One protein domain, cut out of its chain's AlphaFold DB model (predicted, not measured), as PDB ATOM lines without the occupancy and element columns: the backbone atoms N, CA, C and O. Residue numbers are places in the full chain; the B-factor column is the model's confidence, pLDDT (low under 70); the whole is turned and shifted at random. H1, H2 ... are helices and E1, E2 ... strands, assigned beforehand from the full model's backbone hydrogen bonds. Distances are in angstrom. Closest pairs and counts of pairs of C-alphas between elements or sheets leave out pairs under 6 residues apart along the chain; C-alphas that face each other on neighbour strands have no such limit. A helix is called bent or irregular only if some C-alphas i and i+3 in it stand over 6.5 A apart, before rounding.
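AT A GLANCE: This is residues 328 to 482 of the 653 residues of the protein "Peptidase M60 domain-containing protein" of Perkinsus olseni (UniProt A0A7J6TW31). Look first for one twisted sheet of six strands with its helices over one face and no named helix over the other. The long helix H2 slants over the strands with its first part and runs on past them, H1 and H3 are short pieces over the same face, H4 covers the edge strand E6, and the unnamed stretch 446 to 470 loops away from the sheet on the helices' side. The printed part has 155 residues, with E1 E2 E3 E4 H1 H2 E5 E6 H3 H4 along it; the mixed sheet runs E2 E1 E3 E4 E5 E6. The class is mixed, helices and strands, though under half of the residues, 72, are in named elements. The whole is compact, with a radius of gyration of the C-alphas of 15.3 A and spans of 46 by 33 by 31 A.

IN THESE COORDINATES: Find C-alpha 328 at (37.589, 38.130, -46.870), where E1, residues 328 to 331, begins. E2 is 334 to 337, E3 358 to 362, E4 366 to 371, 16.2 A long, E5 416 to 421, 16.5 A, and E6 435 to 438. H1 is 372 to 379, only just irregular: C-alphas 374 and 377 are 6.7 A apart. H2, 387 to 405, runs 27.5 A from (36.323, 29.188, -35.718). H3 is 441 to 445; H4, 471 to 481, runs 15.0 A to C-alpha 481 at (17.865, 15.653, -51.279).

HOW THE PARTS SIT: Begin at the hairpin of E3 and E4, antiparallel, with N 368 and O 361 2.8 A apart. E1 is parallel to E3, N 362 to O 330 2.8 A, and forms a hairpin with E2, N 336 to O 329 2.7 A. On the other side of E4, E5 is parallel to it, N 367 to O 416 2.8 A, and E6 is parallel to E5, N 421 to O 437 2.8 A. E4, H1, H2 and E5 make a strand-helix-strand unit, two parallel neighbour strands with helices between, its crossover left-handed. H2 is on the sheet at a height of 9.3 A; its closest C-alpha to E4 is Trp 395, 6.4 A from that of Val 366. With residues 398 to 403 alone, H2 touches H4, the C-alphas of His 402 and Gly 478 6.9 A apart, at a steep tilt of 51 degrees. Every O i to N i+4 pair is within hydrogen-bond range in H2 and H3, but 2 of 4 in H1 and 5 of 7 in H4.

THE WHOLE: The farthest C-alphas, of Ala 351 and Cys 407, are 46.4 A apart. The printed part has no cut. The links E2 to E3, E5 to E6 and H3 to H4 are long. The model's mean pLDDT is 81.3 over the printed part; look under 70 at residues 343, 382 to 385, 411 to 413, 450 to 464 and 466 to 467.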
ATOM      1  N   LEU A 328      37.190  39.223 -47.753       90.31
ATOM      2  CA  LEU A 328      37.589  38.130 -46.870       90.31
ATOM      3  C   LEU A 328      36.938  36.828 -47.327       90.31
ATOM      4  O   LEU A 328      35.723  36.765 -47.521       90.31
ATOM      5  N   TRP A 329      37.753  35.789 -47.450       90.81
ATOM      6  CA  TRP A 329      37.303  34.468 -47.857       90.81
ATOM      7  C   TRP A 329      38.115  33.400 -47.129       90.81
ATOM      8  O   TRP A 329      39.328  33.332 -47.282       90.81
ATOM      9  N   TRP A 330      37.464  32.570 -46.321       92.31
ATOM     10  CA  TRP A 330      38.093  31.377 -45.754       92.31
ATOM     11  C   TRP A 330      37.940  30.198 -46.711       92.31
ATOM     12  O   TRP A 330      36.817  29.879 -47.103       92.31
ATOM     13  N   SER A 331      39.041  29.533 -47.061       89.00
ATOM     14  CA  SER A 331      39.021  28.279 -47.823       89.00
ATOM     15  C   SER A 331      40.300  27.485 -47.582       89.00
ATOM     16  O   SER A 331      41.369  28.062 -47.392       89.00
ATOM     17  N   ASN A 332      40.210  26.156 -47.641       84.06
ATOM     18  CA  ASN A 332      41.360  25.252 -47.530       84.06
ATOM     19  C   ASN A 332      42.238  25.499 -46.285       84.06
ATOM     20  O   ASN A 332      43.463  25.452 -46.374       84.06
ATOM     21  N   GLY A 333      41.610  25.768 -45.134       86.56
ATOM     22  CA  GLY A 333      42.313  25.933 -43.855       86.56
ATOM     23  C   GLY A 333      43.059  27.260 -43.703       86.56
ATOM     24  O   GLY A 333      43.916  27.380 -42.834       86.56
ATOM     25  N   GLN A 334      42.793  28.249 -44.560       87.31
ATOM     26  CA  GLN A 334      43.456  29.547 -44.493       87.31
ATOM     27  C   GLN A 334      42.530  30.692 -44.906       87.31
ATOM     28  O   GLN A 334      41.650  30.564 -45.762       87.31
ATOM     29  N   TRP A 335      42.766  31.852 -44.300       88.75
ATOM     30  CA  TRP A 335      42.119  33.096 -44.690       88.75
ATOM     31  C   TRP A 335      42.782  33.639 -45.945       88.75
ATOM     32  O   TRP A 335      44.007  33.748 -46.031       88.75
ATOM     33  N   MET A 336      41.956  34.034 -46.899       86.88
ATOM     34  CA  MET A 336      42.356  34.710 -48.116       86.88
ATOM     35  C   MET A 336      41.773  36.116 -48.149       86.88
ATOM     36  O   MET A 336      40.702  36.394 -47.600       86.88
ATOM     37  N   LEU A 337      42.490  36.996 -48.835       86.38
ATOM     38  CA  LEU A 337      42.062  38.345 -49.154       86.38
ATOM     39  C   LEU A 337      42.271  38.539 -50.652       86.38
ATOM     40  O   LEU A 337      43.402  38.456 -51.125       86.38
ATOM     41  N   GLY A 338      41.188  38.730 -51.410       83.00
ATOM     42  CA  GLY A 338      41.320  38.833 -52.868       83.00
ATOM     43  C   GLY A 338      41.736  37.509 -53.499       83.00
ATOM     44  O   GLY A 338      42.562  37.513 -54.391       83.00
ATOM     45  N   GLY A 339      41.287  36.369 -52.965       78.31
ATOM     46  CA  GLY A 339      41.675  35.044 -53.470       78.31
ATOM     47  C   GLY A 339      43.116  34.616 -53.155       78.31
ATOM     48  O   GLY A 339      43.509  33.504 -53.499       78.31
ATOM     49  N   HIS A 340      43.895  35.450 -52.459       82.56
ATOM     50  CA  HIS A 340      45.273  35.146 -52.077       82.56
ATOM     51  C   HIS A 340      45.391  34.856 -50.576       82.56
ATOM     52  O   HIS A 340      44.845  35.620 -49.776       82.56
ATOM     53  N   PRO A 341      46.113  33.797 -50.159       82.75
ATOM     54  CA  PRO A 341      46.358  33.510 -48.749       82.75
ATOM     55  C   PRO A 341      46.986  34.685 -47.998       82.75
ATOM     56  O   PRO A 341      47.968  35.282 -48.446       82.75
ATOM     57  N   VAL A 342      46.459  34.993 -46.816       79.88
ATOM     58  CA  VAL A 342      46.982  36.060 -45.960       79.88
ATOM     59  C   VAL A 342      48.041  35.488 -45.023       79.88
ATOM     60  O   VAL A 342      47.729  34.904 -43.991       79.88
ATOM     61  N   GLY A 343      49.318  35.705 -45.348       69.62
ATOM     62  CA  GLY A 343      50.433  35.173 -44.553       69.62
ATOM     63  C   GLY A 343      50.570  35.764 -43.141       69.62
ATOM     64  O   GLY A 343      51.155  35.132 -42.265       69.62
ATOM     65  N   ASN A 344      50.050  36.972 -42.890       74.06
ATOM     66  CA  ASN A 344      50.026  37.560 -41.549       74.06
ATOM     67  C   ASN A 344      48.750  38.374 -41.306       74.06
ATOM     68  O   ASN A 344      48.685  39.573 -41.586       74.06
ATOM     69  N   LEU A 345      47.763  37.712 -40.705       74.81
ATOM     70  CA  LEU A 345      46.458  38.282 -40.365       74.81
ATOM     71  C   LEU A 345      46.535  39.488 -39.418       74.81
ATOM     72  O   LEU A 345      45.624  40.305 -39.391       74.81
ATOM     73  N   ARG A 346      47.632  39.674 -38.670       71.75
ATOM     74  CA  ARG A 346      47.781  40.814 -37.744       71.75
ATOM     75  C   ARG A 346      48.015  42.147 -38.451       71.75
ATOM     76  O   ARG A 346      47.814  43.189 -37.831       71.75
ATOM     77  N   ASN A 347      48.453  42.107 -39.708       74.31
ATOM     78  CA  ASN A 347      48.706  43.300 -40.519       74.31
ATOM     79  C   ASN A 347      47.442  43.811 -41.217       74.31
ATOM     80  O   ASN A 347      47.457  44.888 -41.810       74.31
ATOM     81  N   LEU A 348      46.359  43.039 -41.156       77.19
ATOM     82  CA  LEU A 348      45.077  43.424 -41.703       77.19
ATOM     83  C   LEU A 348      44.476  44.604 -40.912       77.19
ATOM     84  O   LEU A 348      44.559  44.626 -39.676       77.19
ATOM     85  N   PRO A 349      43.869  45.595 -41.594       79.81
ATOM     86  CA  PRO A 349      43.120  46.650 -40.928       79.81
ATOM     87  C   PRO A 349      42.086  46.076 -39.957       79.81
ATOM     88  O   PRO A 349      41.386  45.120 -40.260       79.81
ATOM     89  N   ARG A 350      41.957  46.671 -38.770       80.31
ATOM     90  CA  ARG A 350      40.950  46.222 -37.790       80.31
ATOM     91  C   ARG A 350      39.588  46.877 -37.961       80.31
ATOM     92  O   ARG A 350      38.609  46.440 -37.366       80.31
ATOM     93  N   ALA A 351      39.550  47.973 -38.705       77.00
ATOM     94  CA  ALA A 351      38.357  48.774 -38.864       77.00
ATOM     95  C   ALA A 351      37.431  48.112 -39.897       77.00
ATOM     96  O   ALA A 351      37.870  47.749 -40.986       77.00
ATOM     97  N   GLN A 352      36.156  47.927 -39.542       73.12
ATOM     98  CA  GLN A 352      35.167  47.249 -40.390       73.12
ATOM     99  C   GLN A 352      34.986  47.941 -41.749       73.12
ATOM    100  O   GLN A 352      34.714  47.278 -42.746       73.12
ATOM    101  N   ASP A 353      35.150  49.264 -41.788       72.81
ATOM    102  CA  ASP A 353      35.098  50.083 -42.997       72.81
ATOM    103  C   ASP A 353      36.236  49.801 -43.982       72.81
ATOM    104  O   ASP A 353      36.105  50.106 -45.162       72.81
ATOM    105  N   ALA A 354      37.322  49.157 -43.557       76.56
ATOM    106  CA  ALA A 354      38.390  48.765 -44.471       76.56
ATOM    107  C   ALA A 354      38.001  47.609 -45.412       76.56
ATOM    108  O   ALA A 354      38.733  47.341 -46.363       76.56
ATOM    109  N   TYR A 355      36.868  46.938 -45.167       83.25
ATOM    110  CA  TYR A 355      36.443  45.755 -45.911       83.25
ATOM    111  C   TYR A 355      35.113  45.949 -46.632       83.25
ATOM    112  O   TYR A 355      34.248  46.706 -46.180       83.25
ATOM    113  N   PRO A 356      34.889  45.189 -47.716       88.31
ATOM    114  CA  PRO A 356      33.566  45.042 -48.296       88.31
ATOM    115  C   PRO A 356      32.535  44.516 -47.288       88.31
ATOM    116  O   PRO A 356      32.903  43.826 -46.337       88.31
ATOM    117  N   PRO A 357      31.234  44.775 -47.504       86.94
ATOM    118  CA  PRO A 357      30.175  44.344 -46.590       86.94
ATOM    119  C   PRO A 357      29.955  42.825 -46.546       86.94
ATOM    120  O   PRO A 357      29.377  42.341 -45.577       86.94
ATOM    121  N   TRP A 358      30.425  42.089 -47.556       90.62
ATOM    122  CA  TRP A 358      30.257  40.642 -47.686       90.62
ATOM    123  C   TRP A 358      31.598  39.933 -47.872       90.62
ATOM    124  O   TRP A 358      32.486  40.442 -48.565       90.62
ATOM    125  N   GLY A 359      31.694  38.735 -47.306       93.25
ATOM    126  CA  GLY A 359      32.774  37.776 -47.510       93.25
ATOM    127  C   GLY A 359      32.234  36.350 -47.452       93.25
ATOM    128  O   GLY A 359      31.018  36.147 -47.408       93.25
ATOM    129  N   GLU A 360      33.120  35.357 -47.469       95.38
ATOM    130  CA  GLU A 360      32.709  33.953 -47.588       95.38
ATOM    131  C   GLU A 360      33.478  33.004 -46.670       95.38
ATOM    132  O   GLU A 360      34.661  33.194 -46.392       95.38
ATOM    133  N   VAL A 361      32.806  31.936 -46.243       94.88
ATOM    134  CA  VAL A 361      33.423  30.765 -45.608       94.88
ATOM    135  C   VAL A 361      33.108  29.556 -46.468       94.88
ATOM    136  O   VAL A 361      31.943  29.212 -46.653       94.88
ATOM    137  N   GLN A 362      34.142  28.920 -47.003       92.75
ATOM    138  CA  GLN A 362      34.023  27.779 -47.899       92.75
ATOM    139  C   GLN A 362      34.524  26.502 -47.221       92.75
ATOM    140  O   GLN A 362      35.715  26.335 -46.964       92.75
ATOM    141  N   ALA A 363      33.585  25.591 -46.977       90.56
ATOM    142  CA  ALA A 363      33.824  24.194 -46.652       90.56
ATOM    143  C   ALA A 363      34.019  23.368 -47.938       90.56
ATOM    144  O   ALA A 363      33.995  23.902 -49.054       90.56
ATOM    145  N   LYS A 364      34.184  22.046 -47.818       86.50
ATOM    146  CA  LYS A 364      34.327  21.184 -49.002       86.50
ATOM    147  C   LYS A 364      33.043  21.137 -49.819       86.50
ATOM    148  O   LYS A 364      33.133  21.191 -51.044       86.50
ATOM    149  N   HIS A 365      31.894  21.084 -49.143       86.38
ATOM    150  CA  HIS A 365      30.576  20.885 -49.752       86.38
ATOM    151  C   HIS A 365      29.589  22.033 -49.504       86.38
ATOM    152  O   HIS A 365      28.459  21.975 -49.983       86.38
ATOM    153  N   VAL A 366      29.970  23.071 -48.754       90.38
ATOM    154  CA  VAL A 366      29.105  24.223 -48.449       90.38
ATOM    155  C   VAL A 366      29.901  25.517 -48.514       90.38
ATOM    156  O   VAL A 366      31.026  25.579 -48.031       90.38
ATOM    157  N   ILE A 367      29.301  26.568 -49.060       93.31
ATOM    158  CA  ILE A 367      29.796  27.939 -48.996       93.31
ATOM    159  C   ILE A 367      28.753  28.791 -48.281       93.31
ATOM    160  O   ILE A 367      27.580  28.798 -48.653       93.31
ATOM    161  N   LEU A 368      29.178  29.525 -47.261       95.06
ATOM    162  CA  LEU A 368      28.365  30.534 -46.596       95.06
ATOM    163  C   LEU A 368      28.826  31.906 -47.085       95.06
ATOM    164  O   LEU A 368      29.948  32.319 -46.786       95.06
ATOM    165  N   SER A 369      27.978  32.621 -47.821       94.75
ATOM    166  CA  SER A 369      28.206  34.039 -48.105       94.75
ATOM    167  C   SER A 369      27.642  34.836 -46.926       94.75
ATOM    168  O   SER A 369      26.432  34.847 -46.712       94.75
ATOM    169  N   LEU A 370      28.517  35.458 -46.132       92.50
ATOM    170  CA  LEU A 370      28.187  36.061 -44.837       92.50
ATOM    171  C   LEU A 370      28.535  37.557 -44.802       92.50
ATOM    172  O   LEU A 370      29.506  37.985 -45.439       92.50
ATOM    173  N   PRO A 371      27.808  38.363 -44.007       89.50
ATOM    174  CA  PRO A 371      28.223  39.723 -43.708       89.50
ATOM    175  C   PRO A 371      29.630  39.738 -43.105       89.50
ATOM    176  O   PRO A 371      29.909  39.036 -42.131       89.50
ATOM    177  N   THR A 372      30.514  40.594 -43.617       88.31
ATOM    178  CA  THR A 372      31.920  40.652 -43.182       88.31
ATOM    179  C   THR A 372      32.067  40.924 -41.686       88.31
ATOM    180  O   THR A 372      33.038  40.485 -41.080       88.31
ATOM    181  N   ARG A 373      31.084  41.586 -41.060       86.81
ATOM    182  CA  ARG A 373      31.034  41.796 -39.601       86.81
ATOM    183  C   ARG A 373      31.091  40.496 -38.788       86.81
ATOM    184  O   ARG A 373      31.500  40.540 -37.634       86.81
ATOM    185  N   LEU A 374      30.655  39.373 -39.365       87.00
ATOM    186  CA  LEU A 374      30.697  38.052 -38.733       87.00
ATOM    187  C   LEU A 374      32.047  37.366 -38.948       87.00
ATOM    188  O   LEU A 374      32.472  36.602 -38.098       87.00
ATOM    189  N   LEU A 375      32.743  37.669 -40.045       89.19
ATOM    190  CA  LEU A 375      34.019  37.043 -40.406       89.19
ATOM    191  C   LEU A 375      35.216  37.759 -39.779       89.19
ATOM    192  O   LEU A 375      36.151  37.128 -39.291       89.19
ATOM    193  N   LEU A 376      35.185  39.093 -39.795       87.44
ATOM    194  CA  LEU A 376      36.316  39.941 -39.440       87.44
ATOM    195  C   LEU A 376      36.864  39.681 -38.022       87.44
ATOM    196  O   LEU A 376      38.085  39.590 -37.889       87.44
ATOM    197  N   PRO A 377      36.039  39.506 -36.968       86.50
ATOM    198  CA  PRO A 377      36.557  39.214 -35.629       86.50
ATOM    199  C   PRO A 377      37.388  37.926 -35.564       86.50
ATOM    200  O   PRO A 377      38.378  37.882 -34.835       86.50
ATOM    201  N   HIS A 378      37.008  36.911 -36.344       85.94
ATOM    202  CA  HIS A 378      37.679  35.611 -36.407       85.94
ATOM    203  C   HIS A 378      38.928  35.666 -37.287       85.94
ATOM    204  O   HIS A 378      39.984  35.177 -36.896       85.94
ATOM    205  N   ALA A 379      38.856  36.364 -38.423       84.69
ATOM    206  CA  ALA A 379      40.013  36.593 -39.286       84.69
ATOM    207  C   ALA A 379      41.141  37.373 -38.586       84.69
ATOM    208  O   ALA A 379      42.312  37.151 -38.873       84.69
ATOM    209  N   LEU A 380      40.809  38.283 -37.666       81.81
ATOM    210  CA  LEU A 380      41.778  39.139 -36.967       81.81
ATOM    211  C   LEU A 380      42.212  38.618 -35.591       81.81
ATOM    212  O   LEU A 380      42.998  39.288 -34.905       81.81
ATOM    213  N   ALA A 381      41.694  37.469 -35.152       75.50
ATOM    214  CA  ALA A 381      42.092  36.874 -33.888       75.50
ATOM    215  C   ALA A 381      43.615  36.636 -33.873       75.50
ATOM    216  O   ALA A 381      44.246  36.386 -34.900       75.50
ATOM    217  N   ALA A 382      44.253  36.785 -32.707       53.75
ATOM    218  CA  ALA A 382      45.710  36.715 -32.570       53.75
ATOM    219  C   ALA A 382      46.246  35.264 -32.642       53.75
ATOM    220  O   ALA A 382      47.012  34.851 -31.777       53.75
ATOM    221  N   GLY A 383      45.863  34.523 -33.680       57.41
ATOM    222  CA  GLY A 383      46.098  33.100 -33.933       57.41
ATOM    223  C   GLY A 383      44.961  32.540 -34.798       57.41
ATOM    224  O   GLY A 383      43.945  33.211 -34.971       57.41
ATOM    225  N   GLU A 384      45.112  31.325 -35.327       64.38
ATOM    226  CA  GLU A 384      43.977  30.566 -35.868       64.38
ATOM    227  C   GLU A 384      43.063  30.221 -34.690       64.38
ATOM    228  O   GLU A 384      43.369  29.352 -33.877       64.38
ATOM    229  N   ASP A 385      41.963  30.955 -34.537       69.75
ATOM    230  CA  ASP A 385      41.020  30.743 -33.439       69.75
ATOM    231  C   ASP A 385      40.156  29.481 -33.632       69.75
ATOM    232  O   ASP A 385      39.284  29.204 -32.805       69.75
ATOM    233  N   GLY A 386      40.400  28.738 -34.723       81.56
ATOM    234  CA  GLY A 386      39.728  27.503 -35.119       81.56
ATOM    235  C   GLY A 386      38.258  27.685 -35.491       81.56
ATOM    236  O   GLY A 386      37.571  26.696 -35.755       81.56
ATOM    237  N   TRP A 387      37.742  28.921 -35.495       87.00
ATOM    238  CA  TRP A 387      36.323  29.188 -35.718       87.00
ATOM    239  C   TRP A 387      35.896  28.732 -37.110       87.00
ATOM    240  O   TRP A 387      34.934  27.980 -37.247       87.00
ATOM    241  N   ALA A 388      36.647  29.148 -38.129       89.31
ATOM    242  CA  ALA A 388      36.306  28.866 -39.512       89.31
ATOM    243  C   ALA A 388      36.386  27.362 -39.812       89.31
ATOM    244  O   ALA A 388      35.440  26.827 -40.383       89.31
ATOM    245  N   ASP A 389      37.426  26.671 -39.327       88.44
ATOM    246  CA  ASP A 389      37.533  25.206 -39.406       88.44
ATOM    247  C   ASP A 389      36.333  24.511 -38.763       88.44
ATOM    248  O   ASP A 389      35.713  23.640 -39.373       88.44
ATOM    249  N   THR A 390      35.948  24.947 -37.560       88.62
ATOM    250  CA  THR A 390      34.809  24.380 -36.827       88.62
ATOM    251  C   THR A 390      33.501  24.548 -37.600       88.62
ATOM    252  O   THR A 390      32.718  23.601 -37.700       88.62
ATOM    253  N   VAL A 391      33.262  25.735 -38.168       90.19
ATOM    254  CA  VAL A 391      32.086  26.006 -39.010       90.19
ATOM    255  C   VAL A 391      32.118  25.131 -40.265       90.19
ATOM    256  O   VAL A 391      31.121  24.476 -40.574       90.19
ATOM    257  N   THR A 392      33.250  25.063 -40.971       91.38
ATOM    258  CA  THR A 392      33.358  24.270 -42.203       91.38
ATOM    259  C   THR A 392      33.186  22.774 -41.954       91.38
ATOM    260  O   THR A 392      32.419  22.121 -42.663       91.38
ATOM    261  N   ASP A 393      33.810  22.234 -40.904       90.31
ATOM    262  CA  ASP A 393      33.703  20.821 -40.536       90.31
ATOM    263  C   ASP A 393      32.278  20.451 -40.130       90.31
ATOM    264  O   ASP A 393      31.790  19.361 -40.458       90.31
ATOM    265  N   PHE A 394      31.593  21.349 -39.422       91.38
ATOM    266  CA  PHE A 394      30.196  21.166 -39.061       91.38
ATOM    267  C   PHE A 394      29.312  21.046 -40.304       91.38
ATOM    268  O   PHE A 394      28.584  20.061 -40.445       91.38
ATOM    269  N   TRP A 395      29.404  21.995 -41.234       92.44
ATOM    270  CA  TRP A 395      28.584  21.980 -42.446       92.44
ATOM    271  C   TRP A 395      28.903  20.795 -43.361       92.44
ATOM    272  O   TRP A 395      27.983  20.138 -43.849       92.44
ATOM    273  N   ASP A 396      30.176  20.415 -43.499       91.38
ATOM    274  CA  ASP A 396      30.562  19.200 -44.227       91.38
ATOM    275  C   ASP A 396      30.015  17.923 -43.561       91.38
ATOM    276  O   ASP A 396      29.720  16.932 -44.234       91.38
ATOM    277  N   ARG A 397      29.857  17.894 -42.230       92.94
ATOM    278  CA  ARG A 397      29.155  16.794 -41.541       92.94
ATOM    279  C   ARG A 397      27.653  16.809 -41.829       92.94
ATOM    280  O   ARG A 397      27.090  15.737 -42.045       92.94
ATOM    281  N   VAL A 398      27.015  17.978 -41.871       93.25
ATOM    282  CA  VAL A 398      25.584  18.111 -42.201       93.25
ATOM    283  C   VAL A 398      25.296  17.612 -43.620       93.25
ATOM    284  O   VAL A 398      24.369  16.817 -43.789       93.25
ATOM    285  N   ILE A 399      26.114  17.975 -44.619       91.94
ATOM    286  CA  ILE A 399      25.972  17.437 -45.988       91.94
ATOM    287  C   ILE A 399      26.117  15.918 -45.992       91.94
ATOM    288  O   ILE A 399      25.282  15.218 -46.560       91.94
ATOM    289  N   ARG A 400      27.132  15.380 -45.303       92.31
ATOM    290  CA  ARG A 400      27.325  13.925 -45.197       92.31
ATOM    291  C   ARG A 400      26.129  13.215 -44.567       92.31
ATOM    292  O   ARG A 400      25.761  12.146 -45.041       92.31
ATOM    293  N   SER A 401      25.512  13.812 -43.549       94.62
ATOM    294  CA  SER A 401      24.281  13.301 -42.934       94.62
ATOM    295  C   SER A 401      23.130  13.241 -43.943       94.62
ATOM    296  O   SER A 401      22.470  12.209 -44.055       94.62
ATOM    297  N   HIS A 402      22.935  14.300 -44.738       93.38
ATOM    298  CA  HIS A 402      21.913  14.337 -45.789       93.38
ATOM    299  C   HIS A 402      22.177  13.310 -46.898       93.38
ATOM    300  O   HIS A 402      21.258  12.607 -47.317       93.38
ATOM    301  N   CYS A 403      23.432  13.165 -47.332       91.31
ATOM    302  CA  CYS A 403      23.834  12.132 -48.282       91.31
ATOM    303  C   CYS A 403      23.572  10.716 -47.746       91.31
ATOM    304  O   CYS A 403      23.070   9.872 -48.488       91.31
ATOM    305  N   ASP A 404      23.875  10.459 -46.469       92.69
ATOM    306  CA  ASP A 404      23.692   9.151 -45.828       92.69
ATOM    307  C   ASP A 404      22.215   8.736 -45.773       92.69
ATOM    308  O   ASP A 404      21.868   7.647 -46.238       92.69
ATOM    309  N   ILE A 405      21.315   9.607 -45.300       93.38
ATOM    310  CA  ILE A 405      19.874   9.296 -45.312       93.38
ATOM    311  C   ILE A 405      19.329   9.203 -46.740       93.38
ATOM    312  O   ILE A 405      18.564   8.283 -47.030       93.38
ATOM    313  N   ALA A 406      19.795  10.052 -47.664       89.94
ATOM    314  CA  ALA A 406      19.476   9.939 -49.090       89.94
ATOM    315  C   ALA A 406      20.037   8.660 -49.733       89.94
ATOM    316  O   ALA A 406      19.679   8.351 -50.864       89.94
ATOM    317  N   CYS A 407      20.924   7.930 -49.046       88.88
ATOM    318  CA  CYS A 407      21.662   6.787 -49.577       88.88
ATOM    319  C   CYS A 407      22.439   7.105 -50.867       88.88
ATOM    320  O   CYS A 407      22.615   6.220 -51.708       88.88
ATOM    321  N   ARG A 408      22.939   8.342 -50.997       81.62
ATOM    322  CA  ARG A 408      23.771   8.785 -52.126       81.62
ATOM    323  C   ARG A 408      25.235   8.951 -51.709       81.62
ATOM    324  O   ARG A 408      25.504   9.304 -50.557       81.62
ATOM    325  N   PRO A 409      26.199   8.757 -52.625       80.06
ATOM    326  CA  PRO A 409      27.577   9.142 -52.363       80.06
ATOM    327  C   PRO A 409      27.682  10.660 -52.187       80.06
ATOM    328  O   PRO A 409      26.959  11.434 -52.813       80.06
ATOM    329  N   VAL A 410      28.615  11.086 -51.342       77.62
ATOM    330  CA  VAL A 410      28.971  12.500 -51.220       77.62
ATOM    331  C   VAL A 410      29.700  12.904 -52.498       77.62
ATOM    332  O   VAL A 410      30.742  12.329 -52.817       77.62
ATOM    333  N   CYS A 411      29.157  13.872 -53.233       68.50
ATOM    334  CA  CYS A 411      29.799  14.391 -54.434       68.50
ATOM    335  C   CYS A 411      30.915  15.369 -54.035       68.50
ATOM    336  O   CYS A 411      30.667  16.351 -53.337       68.50
ATOM    337  N   GLY A 412      32.154  15.091 -54.452       62.12
ATOM    338  CA  GLY A 412      33.315  15.943 -54.156       62.12
ATOM    339  C   GLY A 412      33.267  17.319 -54.831       62.12
ATOM    340  O   GLY A 412      33.920  18.253 -54.371       62.12
ATOM    341  N   GLU A 413      32.487  17.436 -55.904       59.91
ATOM    342  CA  GLU A 413      32.391  18.632 -56.749       59.91
ATOM    343  C   GLU A 413      31.171  19.499 -56.431       59.91
ATOM    344  O   GLU A 413      31.161  20.694 -56.732       59.91
ATOM    345  N   GLU A 414      30.137  18.909 -55.829       70.56
ATOM    346  CA  GLU A 414      28.922  19.619 -55.454       70.56
ATOM    347  C   GLU A 414      29.184  20.461 -54.202       70.56
ATOM    348  O   GLU A 414      29.565  19.941 -53.149       70.56
ATOM    349  N   ARG A 415      28.956  21.772 -54.322       81.62
ATOM    350  CA  ARG A 415      28.917  22.680 -53.177       81.62
ATOM    351  C   ARG A 415      27.578  23.375 -53.130       81.62
ATOM    352  O   ARG A 415      27.151  23.959 -54.117       81.62
ATOM    353  N   PHE A 416      26.943  23.330 -51.971       87.50
ATOM    354  CA  PHE A 416      25.772  24.132 -51.656       87.50
ATOM    355  C   PHE A 416      26.206  25.538 -51.276       87.50
ATOM    356  O   PHE A 416      27.306  25.734 -50.766       87.50
ATOM    357  N   ARG A 417      25.340  26.523 -51.490       91.00
ATOM    358  CA  ARG A 417      25.636  27.908 -51.137       91.00
ATOM    359  C   ARG A 417      24.488  28.496 -50.345       91.00
ATOM    360  O   ARG A 417      23.385  28.557 -50.873       91.00
ATOM    361  N   PHE A 418      24.757  28.947 -49.125       93.00
ATOM    362  CA  PHE A 418      23.815  29.742 -48.342       93.00
ATOM    363  C   PHE A 418      24.104  31.223 -48.536       93.00
ATOM    364  O   PHE A 418      25.252  31.666 -48.437       93.00
ATOM    365  N   VAL A 419      23.048  31.980 -48.803       92.25
ATOM    366  CA  VAL A 419      23.085  33.433 -48.932       92.25
ATOM    367  C   VAL A 419      22.001  33.999 -48.041       92.25
ATOM    368  O   VAL A 419      20.849  33.570 -48.085       92.25
ATOM    369  N   PHE A 420      22.388  34.965 -47.219       89.88
ATOM    370  CA  PHE A 420      21.479  35.583 -46.275       89.88
ATOM    371  C   PHE A 420      21.128  36.992 -46.739       89.88
ATOM    372  O   PHE A 420      22.002  37.720 -47.186       89.88
ATOM    373  N   ASP A 421      19.863  37.387 -46.666       86.00
ATOM    374  CA  ASP A 421      19.401  38.647 -47.251       86.00
ATOM    375  C   ASP A 421      18.366  39.339 -46.362       86.00
ATOM    376  O   ASP A 421      17.585  38.699 -45.667       86.00
ATOM    377  N   VAL A 422      18.333  40.668 -46.365       81.50
ATOM    378  CA  VAL A 422      17.328  41.449 -45.629       81.50
ATOM    379  C   VAL A 422      15.906  41.203 -46.151       81.50
ATOM    380  O   VAL A 422      14.927  41.475 -45.446       81.50
ATOM    381  N   GLU A 423      15.791  40.734 -47.394       77.38
ATOM    382  CA  GLU A 423      14.530  40.379 -48.030       77.38
ATOM    383  C   GLU A 423      14.725  39.303 -49.104       77.38
ATOM    384  O   GLU A 423      15.420  39.530 -50.095       77.38
ATOM    385  N   ILE A 424      14.052  38.168 -48.928       81.69
ATOM    386  CA  ILE A 424      14.017  37.048 -49.878       81.69
ATOM    387  C   ILE A 424      12.654  36.955 -50.568       81.69
ATOM    388  O   ILE A 424      11.670  37.498 -50.066       81.69
ATOM    389  N   SER A 425      12.591  36.242 -51.686       77.31
ATOM    390  CA  SER A 425      11.437  36.197 -52.593       77.31
ATOM    391  C   SER A 425      10.223  35.430 -52.057       77.31
ATOM    392  O   SER A 425       9.099  35.640 -52.522       77.31
ATOM    393  N   ALA A 426      10.429  34.534 -51.088       75.50
ATOM    394  CA  ALA A 426       9.373  33.756 -50.453       75.50
ATOM    395  C   ALA A 426       9.787  33.265 -49.060       75.50
ATOM    396  O   ALA A 426      10.940  32.914 -48.830       75.50
ATOM    397  N   GLY A 427       8.812  33.182 -48.149       78.62
ATOM    398  CA  GLY A 427       8.977  32.521 -46.855       78.62
ATOM    399  C   GLY A 427       9.974  33.184 -45.897       78.62
ATOM    400  O   GLY A 427      10.295  34.374 -45.991       78.62
ATOM    401  N   TRP A 428      10.418  32.395 -44.914       75.44
ATOM    402  CA  TRP A 428      11.522  32.760 -44.018       75.44
ATOM    403  C   TRP A 428      12.883  32.324 -44.581       75.44
ATOM    404  O   TRP A 428      13.907  32.975 -44.369       75.44
ATOM    405  N   MET A 429      12.879  31.215 -45.308       85.94
ATOM    406  CA  MET A 429      13.995  30.664 -46.060       85.94
ATOM    407  C   MET A 429      13.399  29.949 -47.278       85.94
ATOM    408  O   MET A 429      12.195  29.674 -47.290       85.94
ATOM    409  N   HIS A 430      14.209  29.697 -48.303       80.94
ATOM    410  CA  HIS A 430      13.821  28.801 -49.385       80.94
ATOM    411  C   HIS A 430      15.026  28.111 -50.027       80.94
ATOM    412  O   HIS A 430      16.114  28.680 -50.183       80.94
ATOM    413  N   SER A 431      14.796  26.874 -50.449       80.00
ATOM    414  CA  SER A 431      15.750  26.062 -51.192       80.00
ATOM    415  C   SER A 431      16.021  26.605 -52.600       80.00
ATOM    416  O   SER A 431      15.310  27.463 -53.136       80.00
ATOM    417  N   GLY A 432      17.109  26.122 -53.196       80.12
ATOM    418  CA  GLY A 432      17.595  26.553 -54.500       80.12
ATOM    419  C   GLY A 432      19.117  26.611 -54.539       80.12
ATOM    420  O   GLY A 432      19.802  26.174 -53.616       80.12
ATOM    421  N   TYR A 433      19.653  27.169 -55.624       79.50
ATOM    422  CA  TYR A 433      21.058  27.556 -55.679       79.50
ATOM    423  C   TYR A 433      21.170  29.042 -56.060       79.50
ATOM    424  O   TYR A 433      20.981  29.377 -57.245       79.50
ATOM    425  N   PRO A 434      21.515  29.925 -55.106       88.62
ATOM    426  CA  PRO A 434      21.794  29.636 -53.688       88.62
ATOM    427  C   PRO A 434      20.539  29.262 -52.872       88.62
ATOM    428  O   PRO A 434      19.419  29.545 -53.294       88.62
ATOM    429  N   ILE A 435      20.746  28.652 -51.703       89.75
ATOM    430  CA  ILE A 435      19.754  28.545 -50.629       89.75
ATOM    431  C   ILE A 435      19.674  29.917 -49.962       89.75
ATOM    432  O   ILE A 435      20.693  30.449 -49.511       89.75
ATOM    433  N   MET A 436      18.478  30.493 -49.917       88.38
ATOM    434  CA  MET A 436      18.258  31.856 -49.440       88.38
ATOM    435  C   MET A 436      17.622  31.839 -48.053       88.38
ATOM    436  O   MET A 436      16.715  31.055 -47.777       88.38
ATOM    437  N   ALA A 437      18.079  32.729 -47.180       87.38
ATOM    438  CA  ALA A 437      17.553  32.882 -45.827       87.38
ATOM    439  C   ALA A 437      17.551  34.352 -45.407       87.38
ATOM    440  O   ALA A 437      18.335  35.144 -45.924       87.38
ATOM    441  N   HIS A 438      16.710  34.752 -44.448       81.94
ATOM    442  CA  HIS A 438      16.786  36.128 -43.937       81.94
ATOM    443  C   HIS A 438      18.105  36.392 -43.178       81.94
ATOM    444  O   HIS A 438      18.499  35.599 -42.326       81.94
ATOM    445  N   GLU A 439      18.748  37.541 -43.426       73.56
ATOM    446  CA  GLU A 439      20.055  37.966 -42.870       73.56
ATOM    447  C   GLU A 439      20.109  38.044 -41.347       73.56
ATOM    448  O   GLU A 439      21.188  37.987 -40.781       73.56
ATOM    449  N   ASN A 440      18.965  38.177 -40.683       71.62
ATOM    450  CA  ASN A 440      18.842  38.537 -39.270       71.62
ATOM    451  C   ASN A 440      19.570  37.598 -38.274       71.62
ATOM    452  O   ASN A 440      20.791  37.625 -38.169       71.62
ATOM    453  N   SER A 441      18.862  36.833 -37.444       73.38
ATOM    454  CA  SER A 441      19.521  35.864 -36.566       73.38
ATOM    455  C   SER A 441      20.064  34.681 -37.365       73.38
ATOM    456  O   SER A 441      21.078  34.129 -36.972       73.38
ATOM    457  N   THR A 442      19.481  34.358 -38.525       80.31
ATOM    458  CA  THR A 442      19.842  33.157 -39.297       80.31
ATOM    459  C   THR A 442      21.287  33.164 -39.801       80.31
ATOM    460  O   THR A 442      21.937  32.122 -39.789       80.31
ATOM    461  N   ALA A 443      21.831  34.317 -40.217       84.06
ATOM    462  CA  ALA A 443      23.234  34.391 -40.635       84.06
ATOM    463  C   ALA A 443      24.182  34.110 -39.456       84.06
ATOM    464  O   ALA A 443      25.151  33.367 -39.599       84.06
ATOM    465  N   GLU A 444      23.877  34.655 -38.275       84.06
ATOM    466  CA  GLU A 444      24.624  34.381 -37.040       84.06
ATOM    467  C   GLU A 444      24.468  32.921 -36.615       84.06
ATOM    468  O   GLU A 444      25.463  32.238 -36.389       84.06
ATOM    469  N   ASP A 445      23.238  32.410 -36.599       83.31
ATOM    470  CA  ASP A 445      22.931  31.025 -36.258       83.31
ATOM    471  C   ASP A 445      23.634  30.044 -37.206       83.31
ATOM    472  O   ASP A 445      24.126  29.022 -36.746       83.31
ATOM    473  N   SER A 446      23.821  30.382 -38.487       85.19
ATOM    474  CA  SER A 446      24.541  29.538 -39.457       85.19
ATOM    475  C   SER A 446      26.045  29.382 -39.197       85.19
ATOM    476  O   SER A 446      26.691  28.521 -39.802       85.19
ATOM    477  N   CYS A 447      26.623  30.203 -38.315       84.81
ATOM    478  CA  CYS A 447      28.063  30.233 -38.051       84.81
ATOM    479  C   CYS A 447      28.422  30.384 -36.556       84.81
ATOM    480  O   CYS A 447      29.581  30.606 -36.198       84.81
ATOM    481  N   ALA A 448      27.440  30.221 -35.667       80.38
ATOM    482  CA  ALA A 448      27.622  30.302 -34.225       80.38
ATOM    483  C   ALA A 448      28.248  29.019 -33.655       80.38
ATOM    484  O   ALA A 448      27.632  27.952 -33.674       80.38
ATOM    485  N   VAL A 449      29.448  29.109 -33.080       71.44
ATOM    486  CA  VAL A 449      30.180  27.950 -32.525       71.44
ATOM    487  C   VAL A 449      30.655  28.207 -31.095       71.44
ATOM    488  O   VAL A 449      30.707  29.348 -30.634       71.44
ATOM    489  N   TRP A 450      31.019  27.147 -30.370       61.47
ATOM    490  CA  TRP A 450      31.657  27.272 -29.058       61.47
ATOM    491  C   TRP A 450      33.082  27.813 -29.202       61.47
ATOM    492  O   TRP A 450      33.852  27.342 -30.032       61.47
ATOM    493  N   GLY A 451      33.437  28.788 -28.374       59.16
ATOM    494  CA  GLY A 451      34.797  29.284 -28.203       59.16
ATOM    495  C   GLY A 451      35.458  28.781 -26.923       59.16
ATOM    496  O   GLY A 451      34.807  28.232 -26.028       59.16
ATOM    497  N   ASP A 452      36.763  29.037 -26.808       53.69
ATOM    498  CA  ASP A 452      37.542  28.724 -25.605       53.69
ATOM    499  C   ASP A 452      36.899  29.328 -24.349       53.69
ATOM    500  O   ASP A 452      36.554  30.512 -24.311       53.69
ATOM    501  N   GLY A 453      36.738  28.503 -23.310       54.88
ATOM    502  CA  GLY A 453      36.129  28.908 -22.040       54.88
ATOM    503  C   GLY A 453      34.601  28.809 -21.981       54.88
ATOM    504  O   GLY A 453      34.022  29.250 -20.993       54.88
ATOM    505  N   GLY A 454      33.943  28.224 -22.991       59.12
ATOM    506  CA  GLY A 454      32.495  27.982 -22.959       59.12
ATOM    507  C   GLY A 454      31.645  29.206 -23.318       59.12
ATOM    508  O   GLY A 454      30.478  29.268 -22.950       59.12
ATOM    509  N   ASN A 455      32.208  30.183 -24.030       60.00
ATOM    510  CA  ASN A 455      31.448  31.303 -24.593       60.00
ATOM    511  C   ASN A 455      31.140  31.042 -26.067       60.00
ATOM    512  O   ASN A 455      31.957  30.452 -26.768       60.00
ATOM    513  N   LEU A 456      29.995  31.508 -26.559       61.19
ATOM    514  CA  LEU A 456      29.631  31.372 -27.970       61.19
ATOM    515  C   LEU A 456      30.324  32.460 -28.808       61.19
ATOM    516  O   LEU A 456      30.375  33.625 -28.416       61.19
ATOM    517  N   ARG A 457      30.897  32.055 -29.942       67.00
ATOM    518  CA  ARG A 457      31.601  32.884 -30.931       67.00
ATOM    519  C   ARG A 457      30.737  33.018 -32.190       67.00
ATOM    520  O   ARG A 457      30.085  32.054 -32.581       67.00
ATOM    521  N   GLY A 458      30.742  34.195 -32.817       57.91
ATOM    522  CA  GLY A 458      29.987  34.459 -34.051       57.91
ATOM    523  C   GLY A 458      28.498  34.804 -33.872       57.91
ATOM    524  O   GLY A 458      27.797  34.928 -34.869       57.91
ATOM    525  N   ALA A 459      28.006  34.996 -32.639       58.22
ATOM    526  CA  ALA A 459      26.593  35.292 -32.364       58.22
ATOM    527  C   ALA A 459      26.403  36.416 -31.326       58.22
ATOM    528  O   ALA A 459      27.136  36.477 -30.337       58.22
ATOM    529  N   HIS A 460      25.397  37.285 -31.514       51.19
ATOM    530  CA  HIS A 460      25.004  38.309 -30.516       51.19
ATOM    531  C   HIS A 460      24.090  37.773 -29.411       51.19
ATOM    532  O   HIS A 460      23.912  38.397 -28.364       51.19
ATOM    533  N   ARG A 461      23.473  36.620 -29.654       51.84
ATOM    534  CA  ARG A 461      22.707  35.830 -28.686       51.84
ATOM    535  C   ARG A 461      23.464  34.527 -28.443       51.84
ATOM    536  O   ARG A 461      24.387  34.240 -29.201       51.84
ATOM    537  N   PRO A 462      23.130  33.726 -27.421       47.12
ATOM    538  CA  PRO A 462      23.644  32.370 -27.354       47.12
ATOM    539  C   PRO A 462      23.191  31.589 -28.605       47.12
ATOM    540  O   PRO A 462      22.083  31.064 -28.646       47.12
ATOM    541  N   GLY A 463      24.020  31.620 -29.650       50.91
ATOM    542  CA  GLY A 463      23.808  30.966 -30.931       50.91
ATOM    543  C   GLY A 463      24.003  29.458 -30.831       50.91
ATOM    544  O   GLY A 463      24.797  28.945 -30.043       50.91
ATOM    545  N   LYS A 464      23.191  28.756 -31.611       62.88
ATOM    546  CA  LYS A 464      22.703  27.412 -31.310       62.88
ATOM    547  C   LYS A 464      23.279  26.317 -32.199       62.88
ATOM    548  O   LYS A 464      23.027  25.151 -31.920       62.88
ATOM    549  N   LEU A 465      24.050  26.644 -33.236       70.88
ATOM    550  CA  LEU A 465      24.359  25.695 -34.310       70.88
ATOM    551  C   LEU A 465      24.955  24.376 -33.811       70.88
ATOM    552  O   LEU A 465      24.451  23.307 -34.139       70.88
ATOM    553  N   LEU A 466      25.998  24.446 -32.976       67.56
ATOM    554  CA  LEU A 466      26.665  23.247 -32.461       67.56
ATOM    555  C   LEU A 466      25.924  22.575 -31.298       67.56
ATOM    556  O   LEU A 466      26.138  21.389 -31.061       67.56
ATOM    557  N   LEU A 467      25.111  23.317 -30.540       67.62
ATOM    558  CA  LEU A 467      24.457  22.807 -29.328       67.62
ATOM    559  C   LEU A 467      23.039  22.295 -29.593       67.62
ATOM    560  O   LEU A 467      22.623  21.277 -29.046       67.62
ATOM    561  N   GLU A 468      22.280  23.021 -30.404       74.81
ATOM    562  CA  GLU A 468      20.874  22.757 -30.674       74.81
ATOM    563  C   GLU A 468      20.591  22.427 -32.141       74.81
ATOM    564  O   GLU A 468      19.572  21.784 -32.384       74.81
ATOM    565  N   GLY A 469      21.488  22.784 -33.069       81.94
ATOM    566  CA  GLY A 469      21.255  22.701 -34.512       81.94
ATOM    567  C   GLY A 469      20.341  23.808 -35.026       81.94
ATOM    568  O   GLY A 469      19.825  24.613 -34.252       81.94
ATOM    569  N   ASP A 470      20.121  23.826 -36.339       86.38
ATOM    570  CA  ASP A 470      19.152  24.714 -36.980       86.38
ATOM    571  C   ASP A 470      18.256  23.898 -37.917       86.38
ATOM    572  O   ASP A 470      18.656  23.484 -39.006       86.38
ATOM    573  N   TRP A 471      17.032  23.627 -37.455       88.75
ATOM    574  CA  TRP A 471      16.075  22.824 -38.212       88.75
ATOM    575  C   TRP A 471      15.724  23.467 -39.555       88.75
ATOM    576  O   TRP A 471      15.568  22.740 -40.532       88.75
ATOM    577  N   GLY A 472      15.603  24.798 -39.608       88.50
ATOM    578  CA  GLY A 472      15.225  25.529 -40.818       88.50
ATOM    579  C   GLY A 472      16.306  25.426 -41.886       88.50
ATOM    580  O   GLY A 472      16.034  25.024 -43.012       88.50
ATOM    581  N   LEU A 473      17.563  25.660 -41.514       91.00
ATOM    582  CA  LEU A 473      18.702  25.491 -42.418       91.00
ATOM    583  C   LEU A 473      18.846  24.051 -42.925       91.00
ATOM    584  O   LEU A 473      19.120  23.839 -44.108       91.00
ATOM    585  N   PHE A 474      18.644  23.055 -42.060       93.25
ATOM    586  CA  PHE A 474      18.670  21.653 -42.485       93.25
ATOM    587  C   PHE A 474      17.478  21.301 -43.380       93.25
ATOM    588  O   PHE A 474      17.619  20.504 -44.299       93.25
ATOM    589  N   HIS A 475      16.316  21.906 -43.136       93.19
ATOM    590  CA  HIS A 475      15.111  21.716 -43.935       93.19
ATOM    591  C   HIS A 475      15.301  22.228 -45.364       93.19
ATOM    592  O   HIS A 475      15.102  21.468 -46.309       93.19
ATOM    593  N   GLU A 476      15.801  23.453 -45.539       91.44
ATOM    594  CA  GLU A 476      16.045  23.986 -46.886       91.44
ATOM    595  C   GLU A 476      17.080  23.181 -47.664       91.44
ATOM    596  O   GLU A 476      16.930  22.941 -48.864       91.44
ATOM    597  N   LEU A 477      18.122  22.714 -46.974       91.19
ATOM    598  CA  LEU A 477      19.086  21.796 -47.561       91.19
ATOM    599  C   LEU A 477      18.421  20.468 -47.955       91.19
ATOM    600  O   LEU A 477      18.680  19.942 -49.037       91.19
ATOM    601  N   GLY A 478      17.546  19.936 -47.100       92.19
ATOM    602  CA  GLY A 478      16.801  18.698 -47.308       92.19
ATOM    603  C   GLY A 478      15.987  18.673 -48.599       92.19
ATOM    604  O   GLY A 478      15.923  17.623 -49.241       92.19
ATOM    605  N   HIS A 479      15.426  19.805 -49.035       89.19
ATOM    606  CA  HIS A 479      14.683  19.879 -50.298       89.19
ATOM    607  C   HIS A 479      15.537  19.497 -51.513       89.19
ATOM    608  O   HIS A 479      15.018  18.910 -52.459       89.19
ATOM    609  N   HIS A 480      16.854  19.720 -51.474       85.19
ATOM    610  CA  HIS A 480      17.759  19.269 -52.541       85.19
ATOM    611  C   HIS A 480      17.959  17.747 -52.557       85.19
ATOM    612  O   HIS A 480      18.301  17.140 -53.579       85.19
ATOM    613  N   PHE A 481      17.759  17.102 -51.408       87.06
ATOM    614  CA  PHE A 481      17.865  15.653 -51.279       87.06
ATOM    615  C   PHE A 481      16.544  14.925 -51.518       87.06
ATOM    616  O   PHE A 481      16.541  13.720 -51.791       87.06
ATOM    617  N   GLN A 482      15.441  15.664 -51.464       88.38
ATOM    618  CA  GLN A 482      14.101  15.176 -51.717       88.38
ATOM    619  C   GLN A 482      13.925  14.732 -53.173       88.38
ATOM    620  O   GLN A 482      14.409  15.374 -54.104       88.38
TER     621      GLN A 482